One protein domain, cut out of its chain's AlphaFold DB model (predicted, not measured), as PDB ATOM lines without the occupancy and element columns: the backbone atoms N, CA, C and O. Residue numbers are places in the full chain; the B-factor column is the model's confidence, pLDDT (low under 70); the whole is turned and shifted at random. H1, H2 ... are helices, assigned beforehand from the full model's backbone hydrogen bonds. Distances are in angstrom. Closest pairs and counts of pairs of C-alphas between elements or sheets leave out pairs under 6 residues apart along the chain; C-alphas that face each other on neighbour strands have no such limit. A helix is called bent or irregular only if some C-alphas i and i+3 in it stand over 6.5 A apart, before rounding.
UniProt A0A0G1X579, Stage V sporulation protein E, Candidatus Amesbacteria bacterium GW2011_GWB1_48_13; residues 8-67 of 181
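Overview. This is residues 8 to 67 of the 181 residues of the protein "Stage V sporulation protein E" of Candidatus Amesbacteria bacterium GW2011_GWB1_48_13 (UniProt A0A0G1X579). Two long helices, H1 and H3, make a narrow V; they run opposite ways and come together towards one end, where the short helix H2 sits crosswise to H3 and links the two. At the other end of the V they draw away from each other, and the first residues of H1, 8 to 13, stand free. The printed part has 60 residues, with three named helices in the order H1, H2, H3 and no named strand; the class is all helix. It is loose, with a radius of gyration of the C-alphas of 14.4 A, and its outline is a rod whose C-alphas span 44 by 21 by 8 A.

Arrangement. H1, residues 8 to 31, is the longest helix and touches H3, residues 45 to 66. Their closest C-alphas are those of Gly 29 and Leu 47, 5.5 A apart. H1 touches H3 with residues 21 to 29 alone, and H3 touches H1 with residues 46 to 54 alone. Their lines stand at a shallow tilt of 14 degrees, opposite ways, and their centres are 12.1 A apart. H2, residues 33 to 40, is close to H3 but not clearly touching it; their closest C-alphas are those of Ala 36 and Tyr 45, 6.0 A apart. The lines of H2 and H3 are about perpendicular, at 81 degrees. H1 and H2 meet only through their link. In H2 and H3 every pair of O i and N i+4 is within hydrogen-bond range; in H1 15 of 20 such pairs are.

Along the chain. H1 begins at C-alpha 8, at (14.727, 26.930, 46.921), and ends at C-alpha 31, at (-11.496, 39.161, 28.002), 34.6 A away. It has a kink of 29 degrees near residue 15. It is neither bent nor irregular, but only just: C-alphas 14 and 17 are 6.2 A apart. H2 measures 10.3 A from C-alpha 33 to C-alpha 40. H3 measures 32.4 A from C-alpha 45 to C-alpha 66, which is at (21.817, 43.205, 39.341).

Size, cuts and confidence. The two C-alphas farthest apart are those of Lys 8 and Arg 38, at 45.8 A. The first and last printed C-alphas, of Lys 8 and Tyr 67, are 21.6 A apart. The printed part has no cut. The link from H1 to H2, of 1 residue, is tight, and so is the link from H2 to H3, of 4 residues. The mean pLDDT of the printed part is 84.5, and that of H2 is 75; no printed residue is under 70.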
ATOM      1  N   LYS A   8      16.061  27.280  47.471       71.38
ATOM      2  CA  LYS A   8      14.727  26.930  46.921       71.38
ATOM      3  C   LYS A   8      13.758  28.111  47.052       71.38
ATOM      4  O   LYS A   8      13.032  28.431  46.111       71.38
ATOM      5  N   SER A   9      13.840  28.820  48.175       73.44
ATOM      6  CA  SER A   9      13.017  29.990  48.500       73.44
ATOM      7  C   SER A   9      13.272  31.182  47.571       73.44
ATOM      8  O   SER A   9      12.349  31.907  47.217       73.44
ATOM      9  N   ARG A  10      14.511  31.369  47.098       74.38
ATOM     10  CA  ARG A  10      14.870  32.486  46.203       74.38
ATOM     11  C   ARG A  10      14.378  32.280  44.774       74.38
ATOM     12  O   ARG A  10      14.041  33.246  44.099       74.38
ATOM     13  N   ARG A  11      14.305  31.026  44.321       79.50
ATOM     14  CA  ARG A  11      13.765  30.681  42.996       79.50
ATOM     15  C   ARG A  11      12.272  30.991  42.900       79.50
ATOM     16  O   ARG A  11      11.826  31.484  41.868       79.50
ATOM     17  N   LEU A  12      11.522  30.778  43.983       85.00
ATOM     18  CA  LEU A  12      10.097  31.118  44.047       85.00
ATOM     19  C   LEU A  12       9.847  32.612  43.818       85.00
ATOM     20  O   LEU A  12       8.948  32.959  43.061       85.00
ATOM     21  N   LEU A  13      10.687  33.489  44.377       85.31
ATOM     22  CA  LEU A  13      10.570  34.944  44.194       85.31
ATOM     23  C   LEU A  13      10.771  35.405  42.741       85.31
ATOM     24  O   LEU A  13      10.370  36.511  42.397       85.31
ATOM     25  N   ILE A  14      11.379  34.571  41.893       85.19
ATOM     26  CA  ILE A  14      11.576  34.855  40.467       85.19
ATOM     27  C   ILE A  14      10.455  34.217  39.644       85.19
ATOM     28  O   ILE A  14       9.832  34.884  38.823       85.19
ATOM     29  N   TYR A  15      10.179  32.929  39.856       89.06
ATOM     30  CA  TYR A  15       9.225  32.196  39.023       89.06
ATOM     31  C   TYR A  15       7.769  32.582  39.281       89.06
ATOM     32  O   TYR A  15       6.973  32.570  38.347       89.06
ATOM     33  N   LEU A  16       7.419  32.957  40.512       91.88
ATOM     34  CA  LEU A  16       6.054  33.332  40.868       91.88
ATOM     35  C   LEU A  16       5.556  34.569  40.094       91.88
ATOM     36  O   LEU A  16       4.553  34.440  39.395       91.88
ATOM     37  N   PRO A  17       6.235  35.734  40.115       90.88
ATOM     38  CA  PRO A  17       5.784  36.896  39.343       90.88
ATOM     39  C   PRO A  17       5.801  36.656  37.825       90.88
ATOM     40  O   PRO A  17       4.924  37.161  37.123       90.88
ATOM     41  N   LEU A  18       6.736  35.849  37.308       90.25
ATOM     42  CA  LEU A  18       6.740  35.450  35.894       90.25
ATOM     43  C   LEU A  18       5.506  34.607  35.542       90.25
ATOM     44  O   LEU A  18       4.851  34.872  34.535       90.25
ATOM     45  N   GLY A  19       5.149  33.644  36.395       92.44
ATOM     46  CA  GLY A  19       3.932  32.847  36.251       92.44
ATOM     47  C   GLY A  19       2.664  33.702  36.300       92.44
ATOM     48  O   GLY A  19       1.814  33.575  35.422       92.44
ATOM     49  N   LEU A  20       2.561  34.630  37.260       92.31
ATOM     50  CA  LEU A  20       1.431  35.568  37.330       92.31
ATOM     51  C   LEU A  20       1.326  36.445  36.076       92.31
ATOM     52  O   LEU A  20       0.223  36.685  35.592       92.31
ATOM     53  N   THR A  21       2.456  36.895  35.525       92.31
ATOM     54  CA  THR A  21       2.477  37.708  34.297       92.31
ATOM     55  C   THR A  21       1.938  36.918  33.101       92.31
ATOM     56  O   THR A  21       1.127  37.439  32.338       92.31
ATOM     57  N   LEU A  22       2.326  35.645  32.964       91.62
ATOM     58  CA  LEU A  22       1.816  34.760  31.909       91.62
ATOM     59  C   LEU A  22       0.308  34.526  32.036       91.62
ATOM     60  O   LEU A  22      -0.413  34.635  31.047       91.62
ATOM     61  N   ILE A  23      -0.178  34.265  33.251       93.19
ATOM     62  CA  ILE A  23      -1.616  34.119  33.513       93.19
ATOM     63  C   ILE A  23      -2.351  35.413  33.139       93.19
ATOM     64  O   ILE A  23      -3.356  35.363  32.431       93.19
ATOM     65  N   GLY A  24      -1.826  36.577  33.534       90.19
ATOM     66  CA  GLY A  24      -2.401  37.879  33.185       90.19
ATOM     67  C   GLY A  24      -2.478  38.130  31.675       90.19
ATOM     68  O   GLY A  24      -3.498  38.620  31.187       90.19
ATOM     69  N   LEU A  25      -1.448  37.738  30.916       89.44
ATOM     70  CA  LEU A  25      -1.448  37.829  29.451       89.44
ATOM     71  C   LEU A  25      -2.552  36.967  28.824       89.44
ATOM     72  O   LEU A  25      -3.260  37.437  27.933       89.44
ATOM     73  N   ILE A  26      -2.741  35.741  29.321       88.88
ATOM     74  CA  ILE A  26      -3.817  34.848  28.865       88.88
ATOM     75  C   ILE A  26      -5.189  35.471  29.160       88.88
ATOM     76  O   ILE A  26      -6.058  35.481  28.288       88.88
ATOM     77  N   MET A  27      -5.381  36.038  30.357       88.69
ATOM     78  CA  MET A  27      -6.660  36.651  30.734       88.69
ATOM     79  C   MET A  27      -7.012  37.856  29.861       88.69
ATOM     80  O   MET A  27      -8.150  37.970  29.406       88.69
ATOM     81  N   ILE A  28      -6.042  38.725  29.566       87.31
ATOM     82  CA  ILE A  28      -6.259  39.868  28.669       87.31
ATOM     83  C   ILE A  28      -6.619  39.380  27.268       87.31
ATOM     84  O   ILE A  28      -7.597  39.857  26.690       87.31
ATOM     85  N   GLY A  29      -5.890  38.388  26.752       81.94
ATOM     86  CA  GLY A  29      -6.154  37.797  25.442       81.94
ATOM     87  C   GLY A  29      -7.545  37.171  25.302       81.94
ATOM     88  O   GLY A  29      -8.028  37.061  24.185       81.94
ATOM     89  N   SER A  30      -8.209  36.799  26.400       82.44
ATOM     90  CA  SER A  30      -9.574  36.260  26.379       82.44
ATOM     91  C   SER A  30     -10.640  37.342  26.589       82.44
ATOM     92  O   SER A  30     -11.602  37.417  25.826       82.44
ATOM     93  N   ALA A  31     -10.462  38.213  27.586       80.06
ATOM     94  CA  ALA A  31     -11.496  39.161  28.002       80.06
ATOM     95  C   ALA A  31     -11.626  40.386  27.082       80.06
ATOM     96  O   ALA A  31     -12.678  41.021  27.044       80.06
ATOM     97  N   SER A  32     -10.566  40.745  26.352       78.00
ATOM     98  CA  SER A  32     -10.496  42.032  25.646       78.00
ATOM     99  C   SER A  32     -10.664  41.950  24.124       78.00
ATOM    100  O   SER A  32     -10.651  42.986  23.468       78.00
ATOM    101  N   VAL A  33     -10.901  40.761  23.552       76.19
ATOM    102  CA  VAL A  33     -10.988  40.539  22.090       76.19
ATOM    103  C   VAL A  33     -12.125  41.329  21.441       76.19
ATOM    104  O   VAL A  33     -11.932  41.954  20.398       76.19
ATOM    105  N   VAL A  34     -13.312  41.310  22.054       73.94
ATOM    106  CA  VAL A  34     -14.510  41.978  21.517       73.94
ATOM    107  C   VAL A  34     -14.336  43.496  21.555       73.94
ATOM    108  O   VAL A  34     -14.598  44.176  20.567       73.94
ATOM    109  N   THR A  35     -13.824  44.019  22.670       74.12
ATOM    110  CA  THR A  35     -13.559  45.451  22.861       74.12
ATOM    111  C   THR A  35     -12.428  45.942  21.957       74.12
ATOM    112  O   THR A  35     -12.564  46.977  21.317       74.12
ATOM    113  N   ALA A  36     -11.335  45.179  21.830       73.69
ATOM    114  CA  ALA A  36     -10.207  45.515  20.960       73.69
ATOM    115  C   ALA A  36     -10.618  45.585  19.487       73.69
ATOM    116  O   ALA A  36     -10.243  46.512  18.773       73.69
ATOM    117  N   PHE A  37     -11.423  44.617  19.040       73.12
ATOM    118  CA  PHE A  37     -11.912  44.595  17.669       73.12
ATOM    119  C   PHE A  37     -12.871  45.752  17.383       73.12
ATOM    120  O   PHE A  37     -12.788  46.358  16.321       73.12
ATOM    121  N   ARG A  38     -13.743  46.089  18.340       75.50
ATOM    122  CA  ARG A  38     -14.679  47.209  18.210       75.50
ATOM    123  C   ARG A  38     -13.974  48.565  18.175       75.50
ATOM    124  O   ARG A  38     -14.340  49.406  17.364       75.50
ATOM    125  N   ASP A  39     -12.987  48.769  19.043       77.31
ATOM    126  CA  ASP A  39     -12.390  50.090  19.256       77.31
ATOM    127  C   ASP A  39     -11.169  50.341  18.340       77.31
ATOM    128  O   ASP A  39     -10.899  51.483  17.979       77.31
ATOM    129  N   PHE A  40     -10.445  49.288  17.924       78.75
ATOM    130  CA  PHE A  40      -9.194  49.396  17.150       78.75
ATOM    131  C   PHE A  40      -9.152  48.545  15.872       78.75
ATOM    132  O   PHE A  40      -8.156  48.583  15.152       78.75
ATOM    133  N   GLY A  41     -10.172  47.725  15.591       78.38
ATOM    134  CA  GLY A  41     -10.187  46.812  14.437       78.38
ATOM    135  C   GLY A  41      -9.200  45.633  14.525       78.38
ATOM    136  O   GLY A  41      -9.254  44.724  13.700       78.38
ATOM    137  N   ASP A  42      -8.331  45.598  15.542       79.06
ATOM    138  CA  ASP A  42      -7.363  44.528  15.794       79.06
ATOM    139  C   ASP A  42      -7.707  43.786  17.093       79.06
ATOM    140  O   ASP A  42      -7.545  44.304  18.199       79.06
ATOM    141  N   LYS A  43      -8.129  42.522  16.953       76.75
ATOM    142  CA  LYS A  43      -8.462  41.601  18.057       76.75
ATOM    143  C   LYS A  43      -7.334  41.434  19.079       76.75
ATOM    144  O   LYS A  43      -7.600  41.108  20.232       76.75
ATOM    145  N   TRP A  44      -6.087  41.645  18.665       80.56
ATOM    146  CA  TRP A  44      -4.898  41.399  19.477       80.56
ATOM    147  C   TRP A  44      -4.245  42.677  20.001       80.56
ATOM    148  O   TRP A  44      -3.171  42.598  20.596       80.56
ATOM    149  N   TYR A  45      -4.867  43.844  19.809       82.75
ATOM    150  CA  TYR A  45      -4.282  45.135  20.177       82.75
ATOM    151  C   TYR A  45      -3.827  45.186  21.647       82.75
ATOM    152  O   TYR A  45      -2.644  45.394  21.931       82.75
ATOM    153  N   TYR A  46      -4.732  44.905  22.591       82.38
ATOM    154  CA  TYR A  46      -4.408  44.921  24.022       82.38
ATOM    155  C   TYR A  46      -3.409  43.828  24.419       82.38
ATOM    156  O   TYR A  46      -2.574  44.056  25.292       82.38
ATOM    157  N   LEU A  47      -3.432  42.670  23.748       86.94
ATOM    158  CA  LEU A  47      -2.463  41.600  23.994       86.94
ATOM    159  C   LEU A  47      -1.047  42.012  23.561       86.94
ATOM    160  O   LEU A  47      -0.093  41.788  24.303       86.94
ATOM    161  N   LYS A  48      -0.905  42.653  22.393       86.19
ATOM    162  CA  LYS A  48       0.379  43.183  21.903       86.19
ATOM    163  C   LYS A  48       0.925  44.248  22.851       86.19
ATOM    164  O   LYS A  48       2.090  44.177  23.238       86.19
ATOM    165  N   LEU A  49       0.078  45.193  23.265       86.75
ATOM    166  CA  LEU A  49       0.466  46.260  24.185       86.75
ATOM    167  C   LEU A  49       0.911  45.693  25.541       86.75
ATOM    168  O   LEU A  49       1.996  46.022  26.018       86.75
ATOM    169  N   GLN A  50       0.129  44.778  26.122       88.81
ATOM    170  CA  GLN A  50       0.490  44.111  27.372       88.81
ATOM    171  C   GLN A  50       1.773  43.285  27.228       88.81
ATOM    172  O   GLN A  50       2.587  43.257  28.150       88.81
ATOM    173  N   GLY A  51       1.986  42.638  26.081       91.56
ATOM    174  CA  GLY A  51       3.208  41.896  25.781       91.56
ATOM    175  C   GLY A  51       4.446  42.793  25.787       91.56
ATOM    176  O   GLY A  51       5.431  42.467  26.447       91.56
ATOM    177  N   ILE A  52       4.376  43.961  25.139       91.44
ATOM    178  CA  ILE A  52       5.463  44.953  25.141       91.44
ATOM    179  C   ILE A  52       5.755  45.428  26.570       91.44
ATOM    180  O   ILE A  52       6.904  45.377  27.006       91.44
ATOM    181  N   TRP A  53       4.731  45.825  27.334       89.69
ATOM    182  CA  TRP A  53       4.912  46.266  28.723       89.69
ATOM    183  C   TRP A  53       5.453  45.158  29.630       89.69
ATOM    184  O   TRP A  53       6.282  45.425  30.500       89.69
ATOM    185  N   SER A  54       5.051  43.910  29.391       91.56
ATOM    186  CA  SER A  54       5.568  42.745  30.114       91.56
ATOM    187  C   SER A  54       7.054  42.523  29.821       91.56
ATOM    188  O   SER A  54       7.829  42.289  30.746       91.56
ATOM    189  N   LEU A  55       7.487  42.662  28.562       93.00
ATOM    190  CA  LEU A  55       8.903  42.580  28.183       93.00
ATOM    191  C   LEU A  55       9.731  43.709  28.809       93.00
ATOM    192  O   LEU A  55      10.800  43.448  29.363       93.00
ATOM    193  N   VAL A  56       9.220  44.944  28.781       92.69
ATOM    194  CA  VAL A  56       9.851  46.094  29.450       92.69
ATOM    195  C   VAL A  56       9.977  45.834  30.955       92.69
ATOM    196  O   VAL A  56      11.050  46.038  31.525       92.69
ATOM    197  N   GLY A  57       8.925  45.314  31.593       89.62
ATOM    198  CA  GLY A  57       8.921  44.955  33.012       89.62
ATOM    199  C   GLY A  57       9.926  43.854  33.363       89.62
ATOM    200  O   GLY A  57      10.662  43.984  34.341       89.62
ATOM    201  N   ILE A  58      10.029  42.803  32.544       91.44
ATOM    202  CA  ILE A  58      11.023  41.729  32.719       91.44
ATOM    203  C   ILE A  58      12.449  42.278  32.566       91.44
ATOM    204  O   ILE A  58      13.331  41.941  33.361       91.44
ATOM    205  N   GLY A  59      12.680  43.165  31.593       91.38
ATOM    206  CA  GLY A  59      13.955  43.863  31.431       91.38
ATOM    207  C   GLY A  59      14.311  44.699  32.664       91.38
ATOM    208  O   GLY A  59      15.411  44.569  33.209       91.38
ATOM    209  N   ALA A  60      13.359  45.492  33.162       88.50
ATOM    210  CA  ALA A  60      13.524  46.293  34.373       88.50
ATOM    211  C   ALA A  60      13.801  45.424  35.611       88.50
ATOM    212  O   ALA A  60      14.686  45.753  36.407       88.50
ATOM    213  N   PHE A  61      13.114  44.287  35.751       87.25
ATOM    214  CA  PHE A  61      13.358  43.304  36.808       87.25
ATOM    215  C   PHE A  61      14.785  42.748  36.744       87.25
ATOM    216  O   PHE A  61      15.488  42.713  37.757       87.25
ATOM    217  N   TRP A  62      15.250  42.356  35.556       85.88
ATOM    218  CA  TRP A  62      16.588  41.794  35.377       85.88
ATOM    219  C   TRP A  62      17.697  42.802  35.688       85.88
ATOM    220  O   TRP A  62      18.669  42.461  36.363       85.88
ATOM    221  N   ILE A  63      17.541  44.052  35.243       86.75
ATOM    222  CA  ILE A  63      18.477  45.137  35.553       86.75
ATOM    223  C   ILE A  63      18.480  45.401  37.061       86.75
ATOM    224  O   ILE A  63      19.541  45.392  37.683       86.75
ATOM    225  N   SER A  64      17.303  45.563  37.668       82.19
ATOM    226  CA  SER A  64      17.164  45.859  39.100       82.19
ATOM    227  C   SER A  64      17.732  44.747  39.985       82.19
ATOM    228  O   SER A  64      18.374  45.030  40.990       82.19
ATOM    229  N   SER A  65      17.590  43.484  39.572       81.62
ATOM    230  CA  SER A  65      18.171  42.314  40.249       81.62
ATOM    231  C   SER A  65      19.707  42.342  40.301       81.62
ATOM    232  O   SER A  65      20.324  41.766  41.201       81.62
ATOM    233  N   LYS A  66      20.355  43.043  39.363       80.12
ATOM    234  CA  LYS A  66      21.817  43.205  39.341       80.12
ATOM    235  C   LYS A  66      22.319  44.360  40.204       80.12
ATOM    236  O   LYS A  66      23.510  44.381  40.521       80.12
ATOM    237  N   TYR A  67      21.461  45.310  40.575       78.56
ATOM    238  CA  TYR A  67      21.882  46.487  41.328       78.56
ATOM    239  C   TYR A  67      22.065  46.170  42.822       78.56
ATOM    240  O   TYR A  67      21.165  45.628  43.467       78.56
TER     241      TYR A  67